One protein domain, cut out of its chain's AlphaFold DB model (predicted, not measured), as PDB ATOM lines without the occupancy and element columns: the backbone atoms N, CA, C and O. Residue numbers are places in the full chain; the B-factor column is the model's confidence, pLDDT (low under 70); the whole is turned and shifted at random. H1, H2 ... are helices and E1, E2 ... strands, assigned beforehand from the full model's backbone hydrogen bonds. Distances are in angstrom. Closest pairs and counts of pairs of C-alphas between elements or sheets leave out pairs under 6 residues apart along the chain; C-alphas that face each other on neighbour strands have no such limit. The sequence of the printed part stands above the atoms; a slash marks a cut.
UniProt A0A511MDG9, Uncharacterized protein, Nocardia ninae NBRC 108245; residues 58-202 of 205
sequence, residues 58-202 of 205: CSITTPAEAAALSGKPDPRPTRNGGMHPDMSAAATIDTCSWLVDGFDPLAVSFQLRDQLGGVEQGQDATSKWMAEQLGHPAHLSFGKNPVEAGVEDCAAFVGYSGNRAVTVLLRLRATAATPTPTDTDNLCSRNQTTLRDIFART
ATOM      1  N   CYS A  58     377.050 367.543 405.930       87.62
ATOM      2  CA  CYS A  58     375.685 367.621 405.410       87.62
ATOM      3  C   CYS A  58     375.597 367.403 403.897       87.62
ATOM      4  O   CYS A  58     374.537 367.030 403.396       87.62
ATOM      5  N   SER A  59     376.699 367.599 403.170       86.94
ATOM      6  CA  SER A  59     376.757 367.429 401.714       86.94
ATOM      7  C   SER A  59     377.065 365.996 401.263       86.94
ATOM      8  O   SER A  59     376.871 365.673 400.091       86.94
ATOM      9  N   ILE A  60     377.547 365.130 402.168       88.25
ATOM     10  CA  ILE A  60     377.962 363.759 401.827       88.25
ATOM     11  C   ILE A  60     376.753 362.877 401.493       88.25
ATOM     12  O   ILE A  60     376.788 362.104 400.530       88.25
ATOM     13  N   THR A  61     375.689 362.957 402.285       91.00
ATOM     14  CA  THR A  61     374.496 362.130 402.078       91.00
ATOM     15  C   THR A  61     373.525 362.846 401.152       91.00
ATOM     16  O   THR A  61     373.149 363.994 401.391       91.00
ATOM     17  N   THR A  62     373.056 362.159 400.111       90.75
ATOM     18  CA  THR A  62     371.998 362.706 399.254       90.75
ATOM     19  C   THR A  62     370.637 362.685 399.965       90.75
ATOM     20  O   THR A  62     370.396 361.819 400.810       90.75
ATOM     21  N   PRO A  63     369.684 363.558 399.588       89.12
ATOM     22  CA  PRO A  63     368.330 363.513 400.146       89.12
ATOM     23  C   PRO A  63     367.639 362.153 399.969       89.12
ATOM     24  O   PRO A  63     366.947 361.692 400.872       89.12
ATOM     25  N   ALA A  64     367.861 361.484 398.832       90.25
ATOM     26  CA  ALA A  64     367.272 360.177 398.544       90.25
ATOM     27  C   ALA A  64     367.806 359.078 399.477       90.25
ATOM     28  O   ALA A  64     367.032 358.260 399.969       90.25
ATOM     29  N   GLU A  65     369.110 359.070 399.759       92.06
ATOM     30  CA  GLU A  65     369.703 358.126 400.712       92.06
ATOM     31  C   GLU A  65     369.287 358.436 402.140       92.06
ATOM     32  O   GLU A  65     368.951 357.519 402.884       92.06
ATOM     33  N   ALA A  66     369.260 359.718 402.515       90.56
ATOM     34  CA  ALA A  66     368.771 360.128 403.819       90.56
ATOM     35  C   ALA A  66     367.324 359.662 404.014       90.56
ATOM     36  O   ALA A  66     366.997 359.110 405.062       90.56
ATOM     37  N   ALA A  67     366.468 359.799 402.999       89.75
ATOM     38  CA  ALA A  67     365.097 359.306 403.047       89.75
ATOM     39  C   ALA A  67     365.022 357.773 403.145       89.75
ATOM     40  O   ALA A  67     364.294 357.241 403.983       89.75
ATOM     41  N   ALA A  68     365.809 357.057 402.336       89.00
ATOM     42  CA  ALA A  68     365.843 355.596 402.342       89.00
ATOM     43  C   ALA A  68     366.329 355.021 403.683       89.00
ATOM     44  O   ALA A  68     365.740 354.070 404.192       89.00
ATOM     45  N   LEU A  69     367.372 355.612 404.271       88.06
ATOM     46  CA  LEU A  69     367.964 355.167 405.534       88.06
ATOM     47  C   LEU A  69     367.146 355.610 406.750       88.06
ATOM     48  O   LEU A  69     367.054 354.872 407.722       88.06
ATOM     49  N   SER A  70     366.538 356.798 406.710       84.38
ATOM     50  CA  SER A  70     365.716 357.302 407.818       84.38
ATOM     51  C   SER A  70     364.291 356.751 407.838       84.38
ATOM     52  O   SER A  70     363.614 356.848 408.860       84.38
ATOM     53  N   GLY A  71     363.817 356.205 406.714       82.25
ATOM     54  CA  GLY A  71     362.436 355.756 406.550       82.25
ATOM     55  C   GLY A  71     361.412 356.895 406.467       82.25
ATOM     56  O   GLY A  71     360.212 356.629 406.543       82.25
ATOM     57  N   LYS A  72     361.851 358.154 406.313       82.94
ATOM     58  CA  LYS A  72     360.983 359.333 406.174       82.94
ATOM     59  C   LYS A  72     361.249 360.030 404.839       82.94
ATOM     60  O   LYS A  72     362.408 360.156 404.462       82.94
ATOM     61  N   PRO A  73     360.224 360.515 404.120       83.50
ATOM     62  CA  PRO A  73     360.449 361.380 402.968       83.50
ATOM     63  C   PRO A  73     361.069 362.716 403.404       83.50
ATOM     64  O   PRO A  73     360.653 363.298 404.406       83.50
ATOM     65  N   ASP A  74     362.054 363.184 402.636       80.88
ATOM     66  CA  ASP A  74     362.707 364.493 402.768       80.88
ATOM     67  C   ASP A  74     363.131 364.875 404.203       80.88
ATOM     68  O   ASP A  74     362.764 365.951 404.699       80.88
ATOM     69  N   PRO A  75     363.909 364.028 404.909       85.62
ATOM     70  CA  PRO A  75     364.420 364.400 406.216       85.62
ATOM     71  C   PRO A  75     365.365 365.594 406.047       85.62
ATOM     72  O   PRO A  75     366.244 365.601 405.180       85.62
ATOM     73  N   ARG A  76     365.185 366.626 406.872       84.75
ATOM     74  CA  ARG A  76     366.068 367.793 406.834       84.75
ATOM     75  C   ARG A  76     367.322 367.518 407.666       84.75
ATOM     76  O   ARG A  76     367.184 367.042 408.793       84.75
ATOM     77  N   PRO A  77     368.518 367.812 407.132       88.94
ATOM     78  CA  PRO A  77     369.734 367.749 407.918       88.94
ATOM     79  C   PRO A  77     369.738 368.849 408.984       88.94
ATOM     80  O   PRO A  77     369.380 369.996 408.714       88.94
ATOM     81  N   THR A  78     370.220 368.501 410.166       87.12
ATOM     82  CA  THR A  78     370.570 369.412 411.249       87.12
ATOM     83  C   THR A  78     372.047 369.223 411.543       87.12
ATOM     84  O   THR A  78     372.503 368.116 411.834       87.12
ATOM     85  N   ARG A  79     372.817 370.308 411.472       84.94
ATOM     86  CA  ARG A  79     374.230 370.281 411.836       84.94
ATOM     87  C   ARG A  79     374.361 370.476 413.340       84.94
ATOM     88  O   ARG A  79     373.956 371.508 413.867       84.94
ATOM     89  N   ASN A  80     374.918 369.481 414.016       71.31
ATOM     90  CA  ASN A  80     375.171 369.504 415.448       71.31
ATOM     91  C   ASN A  80     376.686 369.528 415.661       71.31
ATOM     92  O   ASN A  80     377.370 368.524 415.467       71.31
ATOM     93  N   GLY A  81     377.201 370.688 416.063       60.47
ATOM     94  CA  GLY A  81     378.628 370.904 416.289       60.47
ATOM     95  C   GLY A  81     379.350 371.505 415.085       60.47
ATOM     96  O   GLY A  81     379.026 371.249 413.931       60.47
ATOM     97  N   GLY A  82     380.341 372.334 415.395       54.22
ATOM     98  CA  GLY A  82     381.396 372.750 414.487       54.22
ATOM     99  C   GLY A  82     382.709 372.552 415.228       54.22
ATOM    100  O   GLY A  82     382.786 372.854 416.420       54.22
ATOM    101  N   MET A  83     383.722 372.009 414.552       53.91
ATOM    102  CA  MET A  83     385.047 371.844 415.152       53.91
ATOM    103  C   MET A  83     385.610 373.213 415.556       53.91
ATOM    104  O   MET A  83     386.067 373.963 414.696       53.91
ATOM    105  N   HIS A  84     385.528 373.558 416.842       46.00
ATOM    106  CA  HIS A  84     385.945 374.853 417.377       46.00
ATOM    107  C   HIS A  84     387.152 374.626 418.297       46.00
ATOM    108  O   HIS A  84     387.009 373.894 419.272       46.00
ATOM    109  N   PRO A  85     388.334 375.202 418.022       44.38
ATOM    110  CA  PRO A  85     389.593 374.848 418.699       44.38
ATOM    111  C   PRO A  85     389.606 375.028 420.234       44.38
ATOM    112  O   PRO A  85     390.530 374.577 420.905       44.38
ATOM    113  N   ASP A  86     388.587 375.675 420.786       48.00
ATOM    114  CA  ASP A  86     388.431 376.139 422.163       48.00
ATOM    115  C   ASP A  86     387.265 375.474 422.923       48.00
ATOM    116  O   ASP A  86     387.032 375.797 424.089       48.00
ATOM    117  N   MET A  87     386.568 374.496 422.330       39.88
ATOM    118  CA  MET A  87     385.599 373.661 423.059       39.88
ATOM    119  C   MET A  87     386.210 372.296 423.454       39.88
ATOM    120  O   MET A  87     387.196 371.846 422.879       39.88
ATOM    121  N   SER A  88     385.674 371.652 424.502       50.84
ATOM    122  CA  SER A  88     386.120 370.333 425.017       50.84
ATOM    123  C   SER A  88     385.984 369.223 423.958       50.84
ATOM    124  O   SER A  88     385.581 369.523 422.855       50.84
ATOM    125  N   ALA A  89     386.257 367.939 424.239       50.19
ATOM    126  CA  ALA A  89     386.221 366.818 423.265       50.19
ATOM    127  C   ALA A  89     385.004 366.735 422.291       50.19
ATOM    128  O   ALA A  89     385.070 366.017 421.303       50.19
ATOM    129  N   ALA A  90     383.910 367.473 422.517       48.22
ATOM    130  CA  ALA A  90     382.842 367.726 421.538       48.22
ATOM    131  C   ALA A  90     383.253 368.636 420.346       48.22
ATOM    132  O   ALA A  90     382.563 368.687 419.336       48.22
ATOM    133  N   ALA A  91     384.380 369.338 420.451       53.47
ATOM    134  CA  ALA A  91     385.006 370.220 419.469       53.47
ATOM    135  C   ALA A  91     385.850 369.510 418.417       53.47
ATOM    136  O   ALA A  91     386.317 370.134 417.467       53.47
ATOM    137  N   THR A  92     386.114 368.222 418.601       65.88
ATOM    138  CA  THR A  92     386.880 367.428 417.641       65.88
ATOM    139  C   THR A  92     385.977 366.770 416.608       65.88
ATOM    140  O   THR A  92     386.454 365.945 415.832       65.88
ATOM    141  N   ILE A  93     384.684 367.110 416.613       76.25
ATOM    142  CA  ILE A  93     383.651 366.473 415.812       76.25
ATOM    143  C   ILE A  93     382.809 367.541 415.105       76.25
ATOM    144  O   ILE A  93     382.321 368.483 415.722       76.25
ATOM    145  N   ASP A  94     382.609 367.365 413.806       81.56
ATOM    146  CA  ASP A  94     381.643 368.111 413.000       81.56
ATOM    147  C   ASP A  94     380.626 367.112 412.455       81.56
ATOM    148  O   ASP A  94     381.012 366.170 411.761       81.56
ATOM    149  N   THR A  95     379.355 367.257 412.834       86.81
ATOM    150  CA  THR A  95     378.316 366.260 412.551       86.81
ATOM    151  C   THR A  95     377.117 366.876 411.867       86.81
ATOM    152  O   THR A  95     376.590 367.902 412.291       86.81
ATOM    153  N   CYS A  96     376.618 366.170 410.862       90.12
ATOM    154  CA  CYS A  96     375.293 366.376 410.318       90.12
ATOM    155  C   CYS A  96     374.407 365.175 410.637       90.12
ATOM    156  O   CYS A  96     374.813 364.042 410.387       90.12
ATOM    157  N   SER A  97     373.210 365.402 411.177       91.50
ATOM    158  CA  SER A  97     372.229 364.347 411.437       91.50
ATOM    159  C   SER A  97     370.883 364.651 410.792       91.50
ATOM    160  O   SER A  97     370.536 365.800 410.546       91.50
ATOM    161  N   TRP A  98     370.116 363.612 410.483       91.62
ATOM    162  CA  TRP A  98     368.815 363.728 409.824       91.62
ATOM    163  C   TRP A  98     367.717 363.333 410.798       91.62
ATOM    164  O   TRP A  98     367.326 362.171 410.834       91.62
ATOM    165  N   LEU A  99     367.231 364.291 411.595       86.12
ATOM    166  CA  LEU A  99     366.260 364.020 412.655       86.12
ATOM    167  C   LEU A  99     364.894 363.618 412.088       86.12
ATOM    168  O   LEU A  99     364.279 364.323 411.284       86.12
ATOM    169  N   VAL A 100     364.363 362.522 412.618       84.50
ATOM    170  CA  VAL A 100     363.005 362.038 412.395       84.50
ATOM    171  C   VAL A 100     362.325 361.862 413.744       84.50
ATOM    172  O   VAL A 100     362.667 360.978 414.520       84.50
ATOM    173  N   ASP A 101     361.351 362.727 414.025       85.06
ATOM    174  CA  ASP A 101     360.482 362.651 415.206       85.06
ATOM    175  C   ASP A 101     361.279 362.537 416.524       85.06
ATOM    176  O   ASP A 101     361.018 361.674 417.366       85.06
ATOM    177  N   GLY A 102     362.297 363.397 416.663       80.56
ATOM    178  CA  GLY A 102     363.182 363.468 417.833       80.56
ATOM    179  C   GLY A 102     364.240 362.360 417.917       80.56
ATOM    180  O   GLY A 102     364.862 362.193 418.961       80.56
ATOM    181  N   PHE A 103     364.432 361.589 416.848       85.38
ATOM    182  CA  PHE A 103     365.399 360.498 416.757       85.38
ATOM    183  C   PHE A 103     366.326 360.722 415.558       85.38
ATOM    184  O   PHE A 103     365.856 361.151 414.512       85.38
ATOM    185  N   ASP A 104     367.619 360.432 415.700       86.56
ATOM    186  CA  ASP A 104     368.630 360.571 414.641       86.56
ATOM    187  C   ASP A 104     368.892 359.216 413.959       86.56
ATOM    188  O   ASP A 104     369.778 358.474 414.396       86.56
ATOM    189  N   PRO A 105     368.137 358.836 412.912       90.88
ATOM    190  CA  PRO A 105     368.355 357.574 412.222       90.88
ATOM    191  C   PRO A 105     369.625 357.534 411.377       90.88
ATOM    192  O   PRO A 105     370.110 356.453 411.047       90.88
ATOM    193  N   LEU A 106     370.150 358.701 411.014       93.50
ATOM    194  CA  LEU A 106     371.373 358.852 410.248       93.50
ATOM    195  C   LEU A 106     372.156 360.046 410.787       93.50
ATOM    196  O   LEU A 106     371.597 361.135 410.941       93.50
ATOM    197  N   ALA A 107     373.453 359.853 410.994       92.88
ATOM    198  CA  ALA A 107     374.403 360.933 411.192       92.88
ATOM    199  C   ALA A 107     375.705 360.661 410.434       92.88
ATOM    200  O   ALA A 107     376.167 359.522 410.368       92.88
ATOM    201  N   VAL A 108     376.300 361.714 409.883       93.12
ATOM    202  CA  VAL A 108     377.636 361.711 409.285       93.12
ATOM    203  C   VAL A 108     378.502 362.666 410.083       93.12
ATOM    204  O   VAL A 108     378.113 363.811 410.307       93.12
ATOM    205  N   SER A 109     379.675 362.204 410.493       89.69
ATOM    206  CA  SER A 109     380.590 362.974 411.324       89.69
ATOM    207  C   SER A 109     382.009 362.925 410.782       89.69
ATOM    208  O   SER A 109     382.507 361.859 410.422       89.69
ATOM    209  N   PHE A 110     382.702 364.054 410.829       87.31
ATOM    210  CA  PHE A 110     384.156 364.117 410.726       87.31
ATOM    211  C   PHE A 110     384.747 364.266 412.117       87.31
ATOM    212  O   PHE A 110     384.260 365.086 412.892       87.31
ATOM    213  N   GLN A 111     385.755 363.459 412.452       81.88
ATOM    214  CA  GLN A 111     386.256 363.355 413.823       81.88
ATOM    215  C   GLN A 111     387.789 363.332 413.887       81.88
ATOM    216  O   GLN A 111     388.439 362.642 413.095       81.88
ATOM    217  N   LEU A 112     388.367 364.024 414.876       78.12
ATOM    218  CA  LEU A 112     389.749 363.820 415.338       78.12
ATOM    219  C   LEU A 112     389.756 362.819 416.506       78.12
ATOM    220  O   LEU A 112     389.025 362.981 417.483       78.12
ATOM    221  N   ARG A 113     390.591 361.778 416.419       72.31
ATOM    222  CA  ARG A 113     390.668 360.639 417.352       72.31
ATOM    223  C   ARG A 113     391.975 360.626 418.154       72.31
ATOM    224  O   ARG A 113     392.629 359.594 418.276       72.31
ATOM    225  N   ASP A 114     392.354 361.768 418.723       66.50
ATOM    226  CA  ASP A 114     393.659 361.988 419.379       66.50
ATOM    227  C   ASP A 114     393.993 360.976 420.488       66.50
ATOM    228  O   ASP A 114     395.152 360.611 420.661       66.50
ATOM    229  N   GLN A 115     392.985 360.487 421.217       55.41
ATOM    230  CA  GLN A 115     393.163 359.526 422.317       55.41
ATOM    231  C   GLN A 115     392.869 358.069 421.938       55.41
ATOM    232  O   GLN A 115     393.211 357.164 422.695       55.41
ATOM    233  N   LEU A 116     392.231 357.831 420.787       60.72
ATOM    234  CA  LEU A 116     391.831 356.492 420.334       60.72
ATOM    235  C   LEU A 116     392.716 355.959 419.199       60.72
ATOM    236  O   LEU A 116     392.535 354.822 418.774       60.72
ATOM    237  N   GLY A 117     393.651 356.774 418.701       67.94
ATOM    238  CA  GLY A 117     394.466 356.442 417.541       67.94
ATOM    239  C   GLY A 117     393.680 356.468 416.225       67.94
ATOM    240  O   GLY A 117     392.498 356.824 416.162       67.94
ATOM    241  N   GLY A 118     394.364 356.103 415.138       76.69
ATOM    242  CA  GLY A 118     393.744 355.943 413.820       76.69
ATOM    243  C   GLY A 118     392.643 354.876 413.812       76.69
ATOM    244  O   GLY A 118     392.423 354.163 414.791       76.69
ATOM    245  N   VAL A 119     391.909 354.775 412.705       85.00
ATOM    246  CA  VAL A 119     390.940 353.683 412.522       85.00
ATOM    247  C   VAL A 119     391.711 352.384 412.294       85.00
ATOM    248  O   VAL A 119     392.433 352.255 411.307       85.00
ATOM    249  N   GLU A 120     391.579 351.429 413.213       90.00
ATOM    250  CA  GLU A 120     392.120 350.081 413.034       90.00
ATOM    251  C   GLU A 120     391.255 349.285 412.055       90.00
ATOM    252  O   GLU A 120     390.031 349.405 412.056       90.00
ATOM    253  N   GLN A 121     391.879 348.434 411.239       93.31
ATOM    254  CA  GLN A 121     391.141 347.593 410.301       93.31
ATOM    255  C   GLN A 121     390.292 346.555 411.048       93.31
ATOM    256  O   GLN A 121     390.823 345.654 411.710       93.31
ATOM    257  N   GLY A 122     388.971 346.637 410.880       92.06
ATOM    258  CA  GLY A 122     388.039 345.619 411.351       92.06
ATOM    259  C   GLY A 122     388.304 344.267 410.685       92.06
ATOM    260  O   GLY A 122     388.703 344.187 409.519       92.06
ATOM    261  N   GLN A 123     388.119 343.192 411.450       93.19
ATOM    262  CA  GLN A 123     388.431 341.828 411.010       93.19
ATOM    263  C   GLN A 123     387.221 341.069 410.458       93.19
ATOM    264  O   GLN A 123     387.407 340.019 409.832       93.19
ATOM    265  N   ASP A 124     386.013 341.591 410.668       93.06
ATOM    266  CA  ASP A 124     384.786 341.073 410.076       93.06
ATOM    267  C   ASP A 124     384.752 341.309 408.556       93.06
ATOM    268  O   ASP A 124     385.488 342.134 408.001       93.06
ATOM    269  N   ALA A 125     383.904 340.545 407.868       94.50
ATOM    270  CA  ALA A 125     383.828 340.561 406.410       94.50
ATOM    271  C   ALA A 125     383.384 341.924 405.854       94.50
ATOM    272  O   ALA A 125     383.911 342.355 404.830       94.50
ATOM    273  N   THR A 126     382.467 342.617 406.538       95.75
ATOM    274  CA  THR A 126     381.934 343.911 406.088       95.75
ATOM    275  C   THR A 126     383.004 344.997 406.180       95.75
ATOM    276  O   THR A 126     383.188 345.759 405.233       95.75
ATOM    277  N   SER A 127     383.770 345.030 407.274       96.94
ATOM    278  CA  SER A 127     384.911 345.941 407.442       96.94
ATOM    279  C   SER A 127     386.015 345.706 406.419       96.94
ATOM    280  O   SER A 127     386.548 346.667 405.865       96.94
ATOM    281  N   LYS A 128     386.364 344.443 406.145       96.75
ATOM    282  CA  LYS A 128     387.369 344.099 405.124       96.75
ATOM    283  C   LYS A 128     386.916 344.521 403.733       96.75
ATOM    284  O   LYS A 128     387.656 345.206 403.037       96.75
ATOM    285  N   TRP A 129     385.676 344.190 403.379       96.56
ATOM    286  CA  TRP A 129     385.084 344.598 402.111       96.56
ATOM    287  C   TRP A 129     385.063 346.126 401.961       96.56
ATOM    288  O   TRP A 129     385.505 346.643 400.941       96.56
ATOM    289  N   MET A 130     384.619 346.863 402.985       97.19
ATOM    290  CA  MET A 130     384.585 348.331 402.960       97.19
ATOM    291  C   MET A 130     385.980 348.923 402.734       97.19
ATOM    292  O   MET A 130     386.147 349.828 401.918       97.19
ATOM    293  N   ALA A 131     386.986 348.382 403.423       96.06
ATOM    294  CA  ALA A 131     388.362 348.830 403.284       96.06
ATOM    295  C   ALA A 131     388.928 348.573 401.885       96.06
ATOM    296  O   ALA A 131     389.589 349.439 401.321       96.06
ATOM    297  N   GLU A 132     388.622 347.418 401.292       96.75
ATOM    298  CA  GLU A 132     388.992 347.101 399.909       96.75
ATOM    299  C   GLU A 132     388.329 348.050 398.903       96.75
ATOM    300  O   GLU A 132     388.975 348.477 397.949       96.75
ATOM    301  N   GLN A 133     387.055 348.403 399.110       96.38
ATOM    302  CA  GLN A 133     386.334 349.310 398.210       96.38
ATOM    303  C   GLN A 133     386.853 350.748 398.270       96.38
ATOM    304  O   GLN A 133     386.839 351.442 397.254       96.38
ATOM    305  N   LEU A 134     387.263 351.207 399.451       93.81
ATOM    306  CA  LEU A 134     387.663 352.597 399.663       93.81
ATOM    307  C   LEU A 134     389.179 352.798 399.575       93.81
ATOM    308  O   LEU A 134     389.617 353.909 399.309       93.81
ATOM    309  N   GLY A 135     389.984 351.753 399.781       93.38
ATOM    310  CA  GLY A 135     391.443 351.868 399.880       93.38
ATOM    311  C   GLY A 135     391.929 352.441 401.217       93.38
ATOM    312  O   GLY A 135     393.092 352.821 401.332       93.38
ATOM    313  N   HIS A 136     391.061 352.488 402.231       92.44
ATOM    314  CA  HIS A 136     391.341 353.035 403.561       92.44
ATOM    315  C   HIS A 136     390.951 352.037 404.654       92.44
ATOM    316  O   HIS A 136     389.985 351.297 404.468       92.44
ATOM    317  N   PRO A 137     391.634 352.028 405.816       93.88
ATOM    318  CA  PRO A 137     391.208 351.218 406.947       93.88
ATOM    319  C   PRO A 137     389.759 351.519 407.327       93.88
ATOM    320  O   PRO A 137     389.395 352.681 407.530       93.88
ATOM    321  N   ALA A 138     388.953 350.469 407.446       95.38
ATOM    322  CA  ALA A 138     387.554 350.574 407.824       95.38
ATOM    323  C   ALA A 138     387.238 349.646 408.996       95.38
ATOM    324  O   ALA A 138     387.746 348.527 409.086       95.38
ATOM    325  N   HIS A 139     386.370 350.113 409.884       95.19
ATOM    326  CA  HIS A 139     385.849 349.354 411.009       95.19
ATOM    327  C   HIS A 139     384.351 349.597 411.110       95.19
ATOM    328  O   HIS A 139     383.915 350.744 411.170       95.19
ATOM    329  N   LEU A 140     383.564 348.532 411.136       95.19
ATOM    330  CA  LEU A 140     382.128 348.596 411.331       95.19
ATOM    331  C   LEU A 140     381.767 347.854 412.612       95.19
ATOM    332  O   LEU A 140     382.250 346.754 412.869       95.19
ATOM    333  N   SER A 141     380.907 348.466 413.416       93.62
ATOM    334  CA  SER A 141     380.369 347.874 414.633       93.62
ATOM    335  C   SER A 141     378.852 347.999 414.667       93.62
ATOM    336  O   SER A 141     378.264 348.907 414.082       93.62
ATOM    337  N   PHE A 142     378.210 347.053 415.343       93.00
ATOM    338  CA  PHE A 142     376.763 346.992 415.509       93.00
ATOM    339  C   PHE A 142     376.436 346.508 416.924       93.00
ATOM    340  O   PHE A 142     377.190 345.730 417.525       93.00
ATOM    341  N   GLY A 143     375.323 346.973 417.478       87.62
ATOM    342  CA  GLY A 143     374.812 346.543 418.770       87.62
ATOM    343  C   GLY A 143     374.210 345.149 418.684       87.62
ATOM    344  O   GLY A 143     373.637 344.753 417.676       87.62
ATOM    345  N   LYS A 144     374.353 344.368 419.757       87.31
ATOM    346  CA  LYS A 144     374.001 342.937 419.744       87.31
ATOM    347  C   LYS A 144     372.563 342.636 420.173       87.31
ATOM    348  O   LYS A 144     372.056 341.567 419.855       87.31
ATOM    349  N   ASN A 145     371.901 343.572 420.856       86.56
ATOM    350  CA  ASN A 145     370.593 343.361 421.487       86.56
ATOM    351  C   ASN A 145     369.604 344.492 421.134       86.56
ATOM    352  O   ASN A 145     369.261 345.302 422.000       86.56
ATOM    353  N   PRO A 146     369.118 344.575 419.883       87.31
ATOM    354  CA  PRO A 146     368.347 345.731 419.438       87.31
ATOM    355  C   PRO A 146     366.989 345.877 420.132       87.31
ATOM    356  O   PRO A 146     366.547 346.990 420.393       87.31
ATOM    357  N   VAL A 147     366.333 344.765 420.484       84.00
ATOM    358  CA  VAL A 147     365.029 344.786 421.173       84.00
ATOM    359  C   VAL A 147     365.149 345.379 422.579       84.00
ATOM    360  O   VAL A 147     364.309 346.181 422.974       84.00
ATOM    361  N   GLU A 148     366.204 345.024 423.317       85.31
ATOM    362  CA  GLU A 148     366.472 345.564 424.656       85.31
ATOM    363  C   GLU A 148     366.838 347.052 424.591       85.31
ATOM    364  O   GLU A 148     366.333 347.854 425.372       85.31
ATOM    365  N   ALA A 149     367.667 347.431 423.615       84.12
ATOM    366  CA  ALA A 149     368.064 348.818 423.395       84.12
ATOM    367  C   ALA A 149     366.951 349.682 422.765       84.12
ATOM    368  O   ALA A 149     367.081 350.903 422.691       84.12
ATOM    369  N   GLY A 150     365.875 349.061 422.267       91.50
ATOM    370  CA  GLY A 150     364.832 349.712 421.470       91.50
ATOM    371  C   GLY A 150     365.311 350.212 420.102       91.50
ATOM    372  O   GLY A 150     364.560 350.889 419.394       91.50
ATOM    373  N   VAL A 151     366.549 349.903 419.715       92.75
ATOM    374  CA  VAL A 151     367.197 350.389 418.498       92.75
ATOM    375  C   VAL A 151     368.139 349.341 417.925       92.75
ATOM    376  O   VAL A 151     368.864 348.683 418.659       92.75
ATOM    377  N   GLU A 152     368.161 349.220 416.607       94.06
ATOM    378  CA  GLU A 152     369.237 348.561 415.882       94.06
ATOM    379  C   GLU A 152     370.209 349.625 415.384       94.06
ATOM    380  O   GLU A 152     369.785 350.617 414.790       94.06
ATOM    381  N   ASP A 153     371.499 349.449 415.635       93.50
ATOM    382  CA  ASP A 153     372.524 350.426 415.308       93.50
ATOM    383  C   ASP A 153     373.651 349.835 414.454       93.50
ATOM    384  O   ASP A 153     373.988 348.652 414.499       93.50
ATOM    385  N   CYS A 154     374.226 350.711 413.643       95.31
ATOM    386  CA  CYS A 154     375.443 350.487 412.895       95.31
ATOM    387  C   CYS A 154     376.308 351.735 413.032       95.31
ATOM    388  O   CYS A 154     375.845 352.849 412.783       95.31
ATOM    389  N   ALA A 155     377.570 351.548 413.387       94.94
ATOM    390  CA  ALA A 155     378.577 352.589 413.361       94.94
ATOM    391  C   ALA A 155     379.699 352.161 412.418       94.94
ATOM    392  O   ALA A 155     380.410 351.189 412.673       94.94
ATOM    393  N   ALA A 156     379.848 352.887 411.317       95.56
ATOM    394  CA  ALA A 156     380.911 352.674 410.352       95.56
ATOM    395  C   ALA A 156     381.955 353.782 410.478       95.56
ATOM    396  O   ALA A 156     381.619 354.965 410.473       95.56
ATOM    397  N   PHE A 157     383.222 353.393 410.568       93.88
ATOM    398  CA  PHE A 157     384.370 354.277 410.712       93.88
ATOM    399  C   PHE A 157     385.334 354.010 409.563       93.88
ATOM    400  O   PHE A 157     385.719 352.862 409.342       93.88
ATOM    401  N   VAL A 158     385.756 355.057 408.863       94.00
ATOM    402  CA  VAL A 158     386.777 354.959 407.816       94.00
ATOM    403  C   VAL A 158     387.881 355.963 408.106       94.00
ATOM    404  O   VAL A 158     387.620 357.137 408.382       94.00
ATOM    405  N   GLY A 159     389.124 355.484 408.088       89.50
ATOM    406  CA  GLY A 159     390.299 356.316 408.293       89.50
ATOM    407  C   GLY A 159     390.465 357.302 407.143       89.50
ATOM    408  O   GLY A 159     390.528 356.896 405.990       89.50
ATOM    409  N   TYR A 160     390.554 358.590 407.463       82.69
ATOM    410  CA  TYR A 160     390.874 359.620 406.481       82.69
ATOM    411  C   TYR A 160     392.396 359.756 406.383       82.69
ATOM    412  O   TYR A 160     392.993 359.283 405.428       82.69
ATOM    413  N   SER A 161     393.047 360.274 407.433       75.88
ATOM    414  CA  SER A 161     394.513 360.304 407.541       75.88
ATOM    415  C   SER A 161     394.989 360.534 408.979       75.88
ATOM    416  O   SER A 161     394.442 361.363 409.707       75.88
ATOM    417  N   GLY A 162     396.039 359.828 409.405       76.81
ATOM    418  CA  GLY A 162     396.536 359.899 410.784       76.81
ATOM    419  C   GLY A 162     395.467 359.491 411.807       76.81
ATOM    420  O   GLY A 162     394.902 358.404 411.736       76.81
ATOM    421  N   ASN A 163     395.172 360.381 412.750       77.25
ATOM    422  CA  ASN A 163     394.131 360.256 413.776       77.25
ATOM    423  C   ASN A 163     392.740 360.726 413.305       77.25
ATOM    424  O   ASN A 163     391.869 360.971 414.132       77.25
ATOM    425  N   ARG A 164     392.507 360.896 412.002       81.19
ATOM    426  CA  ARG A 164     391.260 361.464 411.465       81.19
ATOM    427  C   ARG A 164     390.365 360.387 410.887       81.19
ATOM    428  O   ARG A 164     390.851 359.487 410.200       81.19
ATOM    429  N   ALA A 165     389.064 360.504 411.120       88.25
ATOM    430  CA  ALA A 165     388.082 359.548 410.633       88.25
ATOM    431  C   ALA A 165     386.825 360.238 410.104       88.25
ATOM    432  O   ALA A 165     386.420 361.292 410.597       88.25
ATOM    433  N   VAL A 166     386.195 359.585 409.132       90.88
ATOM    434  CA  VAL A 166     384.796 359.819 408.775       90.88
ATOM    435  C   VAL A 166     383.967 358.731 409.444       90.88
ATOM    436  O   VAL A 166     384.336 357.554 409.417       90.88
ATOM    437  N   THR A 167     382.847 359.114 410.037       92.75
ATOM    438  CA  THR A 167     381.923 358.199 410.699       92.75
ATOM    439  C   THR A 167     380.536 358.349 410.111       92.75
ATOM    440  O   THR A 167     380.063 359.464 409.909       92.75
ATOM    441  N   VAL A 168     379.873 357.222 409.880       94.81
ATOM    442  CA  VAL A 168     378.445 357.167 409.576       94.81
ATOM    443  C   VAL A 168     377.776 356.344 410.665       94.81
ATOM    444  O   VAL A 168     378.159 355.199 410.907       94.81
ATOM    445  N   LEU A 169     376.792 356.936 411.332       94.56
ATOM    446  CA  LEU A 169     375.934 356.268 412.299       94.56
ATOM    447  C   LEU A 169     374.575 356.037 411.653       94.56
ATOM    448  O   LEU A 169     373.950 356.985 411.184       94.56
ATOM    449  N   LEU A 170     374.118 354.791 411.664       94.69
ATOM    450  CA  LEU A 170     372.749 354.421 411.335       94.69
ATOM    451  C   LEU A 170     372.079 353.886 412.586       94.69
ATOM    452  O   LEU A 170     372.651 353.060 413.298       94.69
ATOM    453  N   ARG A 171     370.855 354.329 412.839       93.38
ATOM    454  CA  ARG A 171     370.053 353.833 413.946       93.38
ATOM    455  C   ARG A 171     368.617 353.672 413.483       93.38
ATOM    456  O   ARG A 171     368.000 354.621 413.033       93.38
ATOM    457  N   LEU A 172     368.054 352.484 413.612       91.62
ATOM    458  CA  LEU A 172     366.648 352.230 413.315       91.62
ATOM    459  C   LEU A 172     365.933 351.845 414.600       91.62
ATOM    460  O   LEU A 172     366.509 351.186 415.461       91.62
ATOM    461  N   ARG A 173     364.671 352.251 414.757       91.00
ATOM    462  CA  ARG A 173     363.873 351.798 415.903       91.00
ATOM    463  C   ARG A 173     363.648 350.294 415.785       91.00
ATOM    464  O   ARG A 173     363.175 349.818 414.753       91.00
ATOM    465  N   ALA A 174     363.970 349.562 416.842       91.25
ATOM    466  CA  ALA A 174     363.706 348.137 416.895       91.25
ATOM    467  C   ALA A 174     362.225 347.883 417.201       91.25
ATOM    468  O   ALA A 174     361.564 348.636 417.918       91.25
ATOM    469  N   THR A 175     361.708 346.786 416.668       88.69
ATOM    470  CA  THR A 175     360.384 346.246 416.978       88.69
ATOM    471  C   THR A 175     360.540 344.820 417.494       88.69
ATOM    472  O   THR A 175     361.614 344.231 417.392       88.69
ATOM    473  N   ALA A 176     359.459 344.211 417.983       87.69
ATOM    474  CA  ALA A 176     359.471 342.791 418.346       87.69
ATOM    475  C   ALA A 176     359.809 341.856 417.162       87.69
ATOM    476  O   ALA A 176     360.175 340.707 417.384       87.69
ATOM    477  N   ALA A 177     359.686 342.338 415.918       88.62
ATOM    478  CA  ALA A 177     360.049 341.604 414.707       88.62
ATOM    479  C   ALA A 177     361.491 341.875 414.235       88.62
ATOM    480  O   ALA A 177     361.931 341.264 413.263       88.62
ATOM    481  N   THR A 178     362.225 342.789 414.880       90.12
ATOM    482  CA  THR A 178     363.621 343.071 414.526       90.12
ATOM    483  C   THR A 178     364.488 341.859 414.880       90.12
ATOM    484  O   THR A 178     364.476 341.431 416.036       90.12
ATOM    485  N   PRO A 179     365.234 341.288 413.916       87.88
ATOM    486  CA  PRO A 179     366.066 340.121 414.171       87.88
ATOM    487  C   PRO A 179     367.240 340.466 415.093       87.88
ATOM    488  O   PRO A 179     367.756 341.584 415.077       87.88
ATOM    489  N   THR A 180     367.697 339.484 415.871       92.25
ATOM    490  CA  THR A 180     368.975 339.597 416.581       92.25
ATOM    491  C   THR A 180     370.108 339.606 415.552       92.25
ATOM    492  O   THR A 180     370.199 338.663 414.761       92.25
ATOM    493  N   PRO A 181     370.970 340.633 415.545       93.38
ATOM    494  CA  PRO A 181     372.011 340.763 414.544       93.38
ATOM    495  C   PRO A 181     373.097 339.704 414.730       93.38
ATOM    496  O   PRO A 181     373.440 339.300 415.843       93.38
ATOM    497  N   THR A 182     373.660 339.281 413.607       92.44
ATOM    498  CA  THR A 182     374.799 338.366 413.516       92.44
ATOM    499  C   THR A 182     375.954 339.053 412.793       92.44
ATOM    500  O   THR A 182     375.783 340.117 412.199       92.44
ATOM    501  N   ASP A 183     377.134 338.435 412.790       87.50
ATOM    502  CA  ASP A 183     378.314 338.999 412.120       87.50
ATOM    503  C   ASP A 183     378.111 339.202 410.607       87.50
ATOM    504  O   ASP A 183     378.750 340.067 410.009       87.50
ATOM    505  N   THR A 184     377.211 338.435 409.981       89.94
ATOM    506  CA  THR A 184     376.921 338.515 408.539       89.94
ATOM    507  C   THR A 184     375.573 339.156 408.214       89.94
ATOM    508  O   THR A 184     375.387 339.635 407.097       89.94
ATOM    509  N   ASP A 185     374.647 339.220 409.168       93.19
ATOM    510  CA  ASP A 185     373.340 339.865 409.011       93.19
ATOM    511  C   ASP A 185     373.082 340.845 410.157       93.19
ATOM    512  O   ASP A 185     372.639 340.470 411.242       93.19
ATOM    513  N   ASN A 186     373.397 342.111 409.910       94.56
ATOM    514  CA  ASN A 186     373.205 343.230 410.823       94.56
ATOM    515  C   ASN A 186     372.948 344.509 410.016       94.56
ATOM    516  O   ASN A 186     373.059 344.525 408.786       94.56
ATOM    517  N   LEU A 187     372.611 345.605 410.696       94.75
ATOM    518  CA  LEU A 187     372.304 346.863 410.020       94.75
ATOM    519  C   LEU A 187     373.454 347.372 409.132       94.75
ATOM    520  O   LEU A 187     373.178 347.930 408.069       94.75
ATOM    521  N   CYS A 188     374.715 347.147 409.517       95.75
ATOM    522  CA  CYS A 188     375.861 347.517 408.689       95.75
ATOM    523  C   CYS A 188     375.949 346.670 407.420       95.75
ATOM    524  O   CYS A 188     376.042 347.233 406.330       95.75
ATOM    525  N   SER A 189     375.891 345.339 407.533       96.06
ATOM    526  CA  SER A 189     376.032 344.453 406.370       96.06
ATOM    527  C   SER A 189     374.884 344.636 405.373       96.06
ATOM    528  O   SER A 189     375.115 344.714 404.166       96.06
ATOM    529  N   ARG A 190     373.652 344.834 405.861       95.12
ATOM    530  CA  ARG A 190     372.481 345.099 405.005       95.12
ATOM    531  C   ARG A 190     372.543 346.439 404.270       95.12
ATOM    532  O   ARG A 190     371.926 346.571 403.218       95.12
ATOM    533  N   ASN A 191     373.296 347.413 404.785       95.62
ATOM    534  CA  ASN A 191     373.445 348.744 404.185       95.62
ATOM    535  C   ASN A 191     374.853 349.014 403.635       95.62
ATOM    536  O   ASN A 191     375.160 350.153 403.288       95.62
ATOM    537  N   GLN A 192     375.712 347.996 403.524       95.88
ATOM    538  CA  GLN A 192     377.133 348.184 403.220       95.88
ATOM    539  C   GLN A 192     377.383 348.950 401.908       95.88
ATOM    540  O   GLN A 192     378.272 349.794 401.850       95.88
ATOM    541  N   THR A 193     376.565 348.720 400.876       95.88
ATOM    542  CA  THR A 193     376.657 349.402 399.575       95.88
ATOM    543  C   THR A 193     376.349 350.894 399.700       95.88
ATOM    544  O   THR A 193     377.136 351.717 399.238       95.88
ATOM    545  N   THR A 194     375.257 351.242 400.391       95.19
ATOM    546  CA  THR A 194     374.872 352.635 400.664       95.19
ATOM    547  C   THR A 194     375.916 353.335 401.529       95.19
ATOM    548  O   THR A 194     376.316 354.454 401.230       95.19
ATOM    549  N   LEU A 195     376.414 352.661 402.571       95.50
ATOM    550  CA  LEU A 195     377.488 353.183 403.419       95.50
ATOM    551  C   LEU A 195     378.743 353.482 402.591       95.50
ATOM    552  O   LEU A 195     379.311 354.564 402.702       95.50
ATOM    553  N   ARG A 196     379.140 352.556 401.714       95.62
ATOM    554  CA  ARG A 196     380.265 352.735 400.790       95.62
ATOM    555  C   ARG A 196     380.050 353.927 399.863       95.62
ATOM    556  O   ARG A 196     380.994 354.678 399.650       95.62
ATOM    557  N   ASP A 197     378.840 354.132 399.345       95.06
ATOM    558  CA  ASP A 197     378.524 355.270 398.467       95.06
ATOM    559  C   ASP A 197     378.587 356.618 399.197       95.06
ATOM    560  O   ASP A 197     379.124 357.582 398.651       95.06
ATOM    561  N   ILE A 198     378.117 356.671 400.447       94.06
ATOM    562  CA  ILE A 198     378.278 357.833 401.331       94.06
ATOM    563  C   ILE A 198     379.773 358.118 401.525       94.06
ATOM    564  O   ILE A 198     380.245 359.215 401.229       94.06
ATOM    565  N   PHE A 199     380.556 357.120 401.933       93.69
ATOM    566  CA  PHE A 199     381.995 357.282 402.143       93.69
ATOM    567  C   PHE A 199     382.751 357.677 400.867       93.69
ATOM    568  O   PHE A 199     383.605 358.560 400.921       93.69
ATOM    569  N   ALA A 200     382.414 357.110 399.709       91.44
ATOM    570  CA  ALA A 200     383.078 357.388 398.434       91.44
ATOM    571  C   ALA A 200     382.978 358.857 397.977       91.44
ATOM    572  O   ALA A 200     383.775 359.291 397.148       91.44
ATOM    573  N   ARG A 201     382.036 359.642 398.519       89.94
ATOM    574  CA  ARG A 201     381.924 361.091 398.253       89.94
ATOM    575  C   ARG A 201     382.848 361.944 399.110       89.94
ATOM    576  O   ARG A 201     382.993 363.139 398.855       89.94
ATOM    577  N   THR A 202     383.497 361.342 400.099       86.12
ATOM    578  CA  THR A 202     384.583 361.994 400.821       86.12
ATOM    579  C   THR A 202     385.776 362.123 399.881       86.12
ATOM    580  O   THR A 202     386.174 361.165 399.221       86.12
TER     581      THR A 202
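What this domain is: This is residues 58 to 202 of the 205 residues of an uncharacterized protein of Nocardia ninae NBRC 108245 (UniProt A0A511MDG9). A twisted wall of six antiparallel strands has three helices, H1, H3 and H6, over one face, in two layers, a sheet with helices on one of its faces. Short H2 and H4 sit at opposite corners of the sheet, and short H5 packs on E5 just before H6. The 145 printed residues have six named helices and six named strands, in the order H1 E1 H2 E2 E3 H3 E4 H4 E5 E6 H5 H6; across the sheet the order is E1 E2 E3 E6 E5 E4. The class is mixed, helices and strands; the whole is compact, with a radius of gyration of the C-alphas of 14.9 A and spans of 44 by 34 by 28 A.

How they stand to each other: H1, residues 63 to 70, is on the sheet at a height of 8.8 A. Edge strand E1, residues 77 to 80, is antiparallel to E2, residues 93 to 98, with N 78 and O 97 2.7 A apart. H1 lies over E2, only just, with 3 C-alphas falling on it, and runs across it at 63 degrees on the local plane. H2, residues 89 to 92, stands at the sheet's level. E2 and E3, residues 106 to 112, form a hairpin, with N 96 and O 108 2.8 A apart. H3, residues 125 to 134, lies over edge strand E4, residues 138 to 142; their closest C-alphas, of Ala 131 and Ala 138, are 4.9 A apart. H4, residues 146 to 149, only grazes the sheet. E5, residues 151 to 159, is antiparallel to E4, with N 141 and O 155 2.9 A apart. E5 and E6, residues 164 to 173, form a hairpin, with N 156 and O 168 2.9 A apart. E6 is antiparallel to E3, with N 109 and O 167 2.8 A apart; these N and O pairs are within hydrogen-bond range. H5, residues 187 to 190, only grazes the sheet. H6, residues 192 to 200, lies over E6 and, only just, E5, on the same face as H1 and H3. H6 touches H3 at a shallow tilt of 30 degrees, the same way, closest at the C-alphas of Met 130 and Arg 196, 6.5 A. In H1, H3 and H6 every O i to N i+4 pair is within hydrogen-bond range; H2, H4 and H5 are too short for one.

Where its parts are: H1 begins at C-alpha 63, (368.330, 363.513, 400.146). E3 is 19.7 A long, H3 14.3 A, E5 25.9 A and E6 29.4 A. H6 ends at C-alpha 200, (383.078, 357.388, 398.434).

The domain as a whole: The farthest C-alphas, of Asp 86 and Ala 177, are 45.3 A apart. The printed part has no cut. The links E3 to H3 and E6 to H5 are long. Residues 81 to 92 and 114 to 117 have pLDDT under 70.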